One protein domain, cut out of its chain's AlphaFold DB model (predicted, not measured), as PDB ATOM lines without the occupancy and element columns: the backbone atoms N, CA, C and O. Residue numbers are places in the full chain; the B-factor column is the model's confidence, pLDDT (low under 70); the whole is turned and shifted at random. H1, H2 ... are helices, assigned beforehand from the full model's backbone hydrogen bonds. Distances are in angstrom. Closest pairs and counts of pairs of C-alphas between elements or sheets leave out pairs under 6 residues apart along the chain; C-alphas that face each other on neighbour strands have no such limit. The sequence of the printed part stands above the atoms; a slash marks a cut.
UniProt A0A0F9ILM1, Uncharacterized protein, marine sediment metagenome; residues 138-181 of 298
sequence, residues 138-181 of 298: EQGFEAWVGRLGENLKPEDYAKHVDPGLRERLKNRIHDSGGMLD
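This is residues 138 to 181 of the 298 residues of an uncharacterized protein of marine sediment metagenome (UniProt A0A0F9ILM1). What would one see first? Two helices, H1 and H2, are set crosswise at about a right angle, H1 packing on residues 169 to 173 of H2, with the short H3 folding back onto H1 after the end of H2 and the long loop of residues 148 to 164 swinging round to the start of H2. What is it made of? The printed part has 44 residues with three named helices, in the order H1, H2, H3, and no named strand; its class is all helix. How large is it? It is compact, with a radius of gyration of the C-alphas of 10.0 A, yet elongated in outline, spanning 30 by 17 by 17 A.

What does H1, residues 138 to 147, touch? It touches H2, residues 165 to 176, at 81 degrees, about perpendicular; H2 does so with residues 169 to 173 alone, and the closest C-alphas are those of Trp 144 and Ile 173, 7.4 A apart. H1 also touches H3, residues 178 to 181, where the closest C-alphas, of Trp 144 and Gly 178, are 6.4 A apart. How do H2 and H3 stand? They are close but not clearly touching; their closest C-alphas, of Ile 173 and Met 179, are 6.7 A apart. What do the backbones show? Each O i to N i+4 pair in H1 and H2 is within hydrogen-bond range; H3 is too short for such a pair, and its one O i to N i+3 pair is within range.

Where does H1 run? Its ten residues go from C-alpha 138 at (199.924, 186.119, 117.486) to C-alpha 147, 14.4 A away. Where are H2 and H3? H2 begins at C-alpha 165, at (202.057, 197.331, 127.618), and measures 16.1 A over 12 residues. H3 measures 5.7 A and ends at C-alpha 181, at (198.238, 176.814, 124.700).

How far does it reach? The two C-alphas farthest apart, of His 160 and Leu 180, are 29.6 A apart. How are the helices linked? H1 to H2 is a long link of 17 residues, H2 to H3 a tight link of one, and the printed part has no cut. Is confidence low anywhere? The mean pLDDT of the printed part is 89.8, and no printed residue is under 70.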
ATOM      1  N   GLU A 138     200.845 184.981 117.438       92.06
ATOM      2  CA  GLU A 138     199.924 186.119 117.486       92.06
ATOM      3  C   GLU A 138     198.516 185.696 117.928       92.06
ATOM      4  O   GLU A 138     197.995 186.256 118.899       92.06
ATOM      5  N   GLN A 139     197.931 184.643 117.339       93.62
ATOM      6  CA  GLN A 139     196.613 184.157 117.766       93.62
ATOM      7  C   GLN A 139     196.641 183.661 119.217       93.62
ATOM      8  O   GLN A 139     195.719 183.921 119.998       93.62
ATOM      9  N   GLY A 140     197.697 182.937 119.601       95.31
ATOM     10  CA  GLY A 140     197.848 182.434 120.962       95.31
ATOM     11  C   GLY A 140     198.006 183.552 121.995       95.31
ATOM     12  O   GLY A 140     197.409 183.480 123.075       95.31
ATOM     13  N   PHE A 141     198.754 184.603 121.654       94.94
ATOM     14  CA  PHE A 141     198.939 185.790 122.482       94.94
ATOM     15  C   PHE A 141     197.618 186.538 122.684       94.94
ATOM     16  O   PHE A 141     197.243 186.797 123.829       94.94
ATOM     17  N   GLU A 142     196.874 186.817 121.613       92.75
ATOM     18  CA  GLU A 142     195.569 187.489 121.695       92.75
ATOM     19  C   GLU A 142     194.562 186.680 122.516       92.75
ATOM     20  O   GLU A 142     193.912 187.211 123.423       92.75
ATOM     21  N   ALA A 143     194.486 185.369 122.273       93.19
ATOM     22  CA  ALA A 143     193.617 184.483 123.037       93.19
ATOM     23  C   ALA A 143     193.991 184.456 124.527       93.19
ATOM     24  O   ALA A 143     193.109 184.353 125.382       93.19
ATOM     25  N   TRP A 144     195.282 184.527 124.862       94.88
ATOM     26  CA  TRP A 144     195.742 184.593 126.249       94.88
ATOM     27  C   TRP A 144     195.415 185.941 126.903       94.88
ATOM     28  O   TRP A 144     194.897 185.943 128.020       94.88
ATOM     29  N   VAL A 145     195.629 187.064 126.207       92.94
ATOM     30  CA  VAL A 145     195.251 188.402 126.695       92.94
ATOM     31  C   VAL A 145     193.746 188.473 126.959       92.94
ATOM     32  O   VAL A 145     193.335 188.915 128.031       92.94
ATOM     33  N   GLY A 146     192.920 187.944 126.051       90.50
ATOM     34  CA  GLY A 146     191.467 187.883 126.234       90.50
ATOM     35  C   GLY A 146     191.040 187.105 127.488       90.50
ATOM     36  O   GLY A 146     190.053 187.461 128.132       90.50
ATOM     37  N   ARG A 147     191.812 186.088 127.900       91.00
ATOM     38  CA  ARG A 147     191.559 185.315 129.132       91.00
ATOM     39  C   ARG A 147     191.944 186.043 130.419       91.00
ATOM     40  O   ARG A 147     191.509 185.611 131.483       91.00
ATOM     41  N   LEU A 148     192.721 187.127 130.355       88.25
ATOM     42  CA  LEU A 148     193.039 187.927 131.543       88.25
ATOM     43  C   LEU A 148     191.803 188.640 132.114       88.25
ATOM     44  O   LEU A 148     191.822 189.041 133.273       88.25
ATOM     45  N   GLY A 149     190.736 188.792 131.318       76.31
ATOM     46  CA  GLY A 149     189.513 189.485 131.733       76.31
ATOM     47  C   GLY A 149     189.661 191.009 131.801       76.31
ATOM     48  O   GLY A 149     188.765 191.689 132.288       76.31
ATOM     49  N   GLU A 150     190.772 191.552 131.298       78.44
ATOM     50  CA  GLU A 150     191.098 192.984 131.340       78.44
ATOM     51  C   GLU A 150     190.446 193.780 130.185       78.44
ATOM     52  O   GLU A 150     190.672 194.979 130.070       78.44
ATOM     53  N   ASN A 151     189.620 193.137 129.339       76.81
ATOM     54  CA  ASN A 151     188.977 193.723 128.145       76.81
ATOM     55  C   ASN A 151     189.942 194.488 127.216       76.81
ATOM     56  O   ASN A 151     189.523 195.400 126.505       76.81
ATOM     57  N   LEU A 152     191.219 194.098 127.207       84.94
ATOM     58  CA  LEU A 152     192.238 194.678 126.340       84.94
ATOM     59  C   LEU A 152     192.019 194.221 124.898       84.94
ATOM     60  O   LEU A 152     191.904 193.023 124.627       84.94
ATOM     61  N   LYS A 153     191.998 195.177 123.978       84.44
ATOM     62  CA  LYS A 153     191.964 194.962 122.533       84.44
ATOM     63  C   LYS A 153     193.353 195.172 121.921       84.44
ATOM     64  O   LYS A 153     194.197 195.821 122.544       84.44
ATOM     65  N   PRO A 154     193.605 194.680 120.694       82.62
ATOM     66  CA  PRO A 154     194.868 194.909 119.994       82.62
ATOM     67  C   PRO A 154     195.312 196.371 119.926       82.62
ATOM     68  O   PRO A 154     196.508 196.662 120.002       82.62
ATOM     69  N   GLU A 155     194.359 197.298 119.837       85.25
ATOM     70  CA  GLU A 155     194.643 198.730 119.789       85.25
ATOM     71  C   GLU A 155     195.186 199.264 121.123       85.25
ATOM     72  O   GLU A 155     196.020 200.169 121.119       85.25
ATOM     73  N   ASP A 156     194.790 198.676 122.255       84.19
ATOM     74  CA  ASP A 156     195.153 199.164 123.594       84.19
ATOM     75  C   ASP A 156     196.638 198.959 123.909       84.19
ATOM     76  O   ASP A 156     197.250 199.747 124.629       84.19
ATOM     77  N   TYR A 157     197.249 197.915 123.344       85.88
ATOM     78  CA  TYR A 157     198.686 197.652 123.455       85.88
ATOM     79  C   TYR A 157     199.452 197.975 122.168       85.88
ATOM     80  O   TYR A 157     200.579 197.504 121.966       85.88
ATOM     81  N   ALA A 158     198.874 198.811 121.301       82.19
ATOM     82  CA  ALA A 158     199.617 199.413 120.211       82.19
ATOM     83  C   ALA A 158     200.687 200.364 120.770       82.19
ATOM     84  O   ALA A 158     200.461 201.099 121.731       82.19
ATOM     85  N   LYS A 159     201.867 200.392 120.133       78.81
ATOM     86  CA  LYS A 159     203.033 201.160 120.620       78.81
ATOM     87  C   LYS A 159     202.751 202.645 120.878       78.81
ATOM     88  O   LYS A 159     203.456 203.253 121.672       78.81
ATOM     89  N   HIS A 160     201.781 203.232 120.180       81.88
ATOM     90  CA  HIS A 160     201.429 204.646 120.302       81.88
ATOM     91  C   HIS A 160     200.441 204.939 121.446       81.88
ATOM     92  O   HIS A 160     200.275 206.105 121.791       81.88
ATOM     93  N   VAL A 161     199.804 203.914 122.023       83.69
ATOM     94  CA  VAL A 161     198.873 204.038 123.157       83.69
ATOM     95  C   VAL A 161     199.619 203.828 124.472       83.69
ATOM     96  O   VAL A 161     199.699 204.737 125.293       83.69
ATOM     97  N   ASP A 162     200.248 202.662 124.635       85.94
ATOM     98  CA  ASP A 162     201.168 202.367 125.736       85.94
ATOM     99  C   ASP A 162     202.384 201.613 125.176       85.94
ATOM    100  O   ASP A 162     202.303 200.409 124.902       85.94
ATOM    101  N   PRO A 163     203.537 202.292 125.018       83.31
ATOM    102  CA  PRO A 163     204.738 201.699 124.434       83.31
ATOM    103  C   PRO A 163     205.242 200.443 125.156       83.31
ATOM    104  O   PRO A 163     205.938 199.627 124.550       83.31
ATOM    105  N   GLY A 164     204.927 200.287 126.446       91.12
ATOM    106  CA  GLY A 164     205.409 199.186 127.273       91.12
ATOM    107  C   GLY A 164     204.393 198.069 127.493       91.12
ATOM    108  O   GLY A 164     204.794 196.984 127.915       91.12
ATOM    109  N   LEU A 165     203.099 198.289 127.232       92.00
ATOM    110  CA  LEU A 165     202.057 197.331 127.618       92.00
ATOM    111  C   LEU A 165     202.230 195.977 126.932       92.00
ATOM    112  O   LEU A 165     202.238 194.956 127.619       92.00
ATOM    113  N   ARG A 166     202.458 195.953 125.613       92.12
ATOM    114  CA  ARG A 166     202.686 194.696 124.878       92.12
ATOM    115  C   ARG A 166     203.870 193.920 125.448       92.12
ATOM    116  O   ARG A 166     203.776 192.711 125.613       92.12
ATOM    117  N   GLU A 167     204.957 194.600 125.802       93.38
ATOM    118  CA  GLU A 167     206.142 193.957 126.379       93.38
ATOM    119  C   GLU A 167     205.881 193.427 127.799       93.38
ATOM    120  O   GLU A 167     206.289 192.319 128.145       93.38
ATOM    121  N   ARG A 168     205.133 194.164 128.630       94.06
ATOM    122  CA  ARG A 168     204.709 193.676 129.955       94.06
ATOM    123  C   ARG A 168     203.807 192.444 129.838       94.06
ATOM    124  O   ARG A 168     204.015 191.470 130.560       94.06
ATOM    125  N   LEU A 169     202.860 192.452 128.897       94.69
ATOM    126  CA  LEU A 169     201.994 191.306 128.602       94.69
ATOM    127  C   LEU A 169     202.794 190.110 128.069       94.69
ATOM    128  O   LEU A 169     202.569 188.991 128.523       94.69
ATOM    129  N   LYS A 170     203.779 190.342 127.189       94.75
ATOM    130  CA  LYS A 170     204.717 189.313 126.706       94.75
ATOM    131  C   LYS A 170     205.467 188.632 127.849       94.75
ATOM    132  O   LYS A 170     205.506 187.409 127.935       94.75
ATOM    133  N   ASN A 171     206.017 189.411 128.773       95.75
ATOM    134  CA  ASN A 171     206.697 188.846 129.937       95.75
ATOM    135  C   ASN A 171     205.725 188.043 130.820       95.75
ATOM    136  O   ASN A 171     206.030 186.925 131.228       95.75
ATOM    137  N   ARG A 172     204.500 188.542 131.011       95.56
ATOM    138  CA  ARG A 172     203.474 187.852 131.804       95.56
ATOM    139  C   ARG A 172     202.982 186.546 131.157       95.56
ATOM    140  O   ARG A 172     202.736 185.584 131.889       95.56
ATOM    141  N   ILE A 173     202.870 186.441 129.826       96.00
ATOM    142  CA  ILE A 173     202.551 185.151 129.176       96.00
ATOM    143  C   ILE A 173     203.697 184.144 129.348       96.00
ATOM    144  O   ILE A 173     203.433 182.980 129.668       96.00
ATOM    145  N   HIS A 174     204.955 184.594 129.245       95.75
ATOM    146  CA  HIS A 174     206.130 183.749 129.483       95.75
ATOM    147  C   HIS A 174     206.200 183.225 130.927       95.75
ATOM    148  O   HIS A 174     206.558 182.067 131.146       95.75
ATOM    149  N   ASP A 175     205.814 184.043 131.908       94.69
ATOM    150  CA  ASP A 175     205.826 183.665 133.327       94.69
ATOM    151  C   ASP A 175     204.617 182.816 133.742       94.69
ATOM    152  O   ASP A 175     204.714 181.968 134.633       94.69
ATOM    153  N   SER A 176     203.467 183.001 133.091       93.38
ATOM    154  CA  SER A 176     202.206 182.356 133.489       93.38
ATOM    155  C   SER A 176     202.011 180.947 132.931       93.38
ATOM    156  O   SER A 176     201.212 180.189 133.476       93.38
ATOM    157  N   GLY A 177     202.766 180.561 131.900       92.19
ATOM    158  CA  GLY A 177     202.601 179.281 131.206       92.19
ATOM    159  C   GLY A 177     201.622 179.314 130.032       92.19
ATOM    160  O   GLY A 177     201.270 178.261 129.503       92.19
ATOM    161  N   GLY A 178     201.205 180.503 129.579       94.31
ATOM    162  CA  GLY A 178     200.306 180.634 128.424       94.31
ATOM    163  C   GLY A 178     200.887 180.089 127.114       94.31
ATOM    164  O   GLY A 178     200.138 179.749 126.203       94.31
ATOM    165  N   MET A 179     202.208 179.899 127.055       96.00
ATOM    166  CA  MET A 179     202.922 179.267 125.939       96.00
ATOM    167  C   MET A 179     202.495 177.821 125.656       96.00
ATOM    168  O   MET A 179     202.659 177.335 124.539       96.00
ATOM    169  N   LEU A 180     201.940 177.120 126.652       95.25
ATOM    170  CA  LEU A 180     201.443 175.744 126.517       95.25
ATOM    171  C   LEU A 180     200.202 175.629 125.617       95.25
ATOM    172  O   LEU A 180     199.868 174.536 125.141       95.25
ATOM    173  N   ASP A 181     199.521 176.750 125.393       95.81
ATOM    174  CA  ASP A 181     198.238 176.814 124.700       95.81
ATOM    175  C   ASP A 181     198.317 177.530 123.352       95.81
ATOM    176  O   ASP A 181     197.275 177.791 122.753       95.81
TER     177      ASP A 181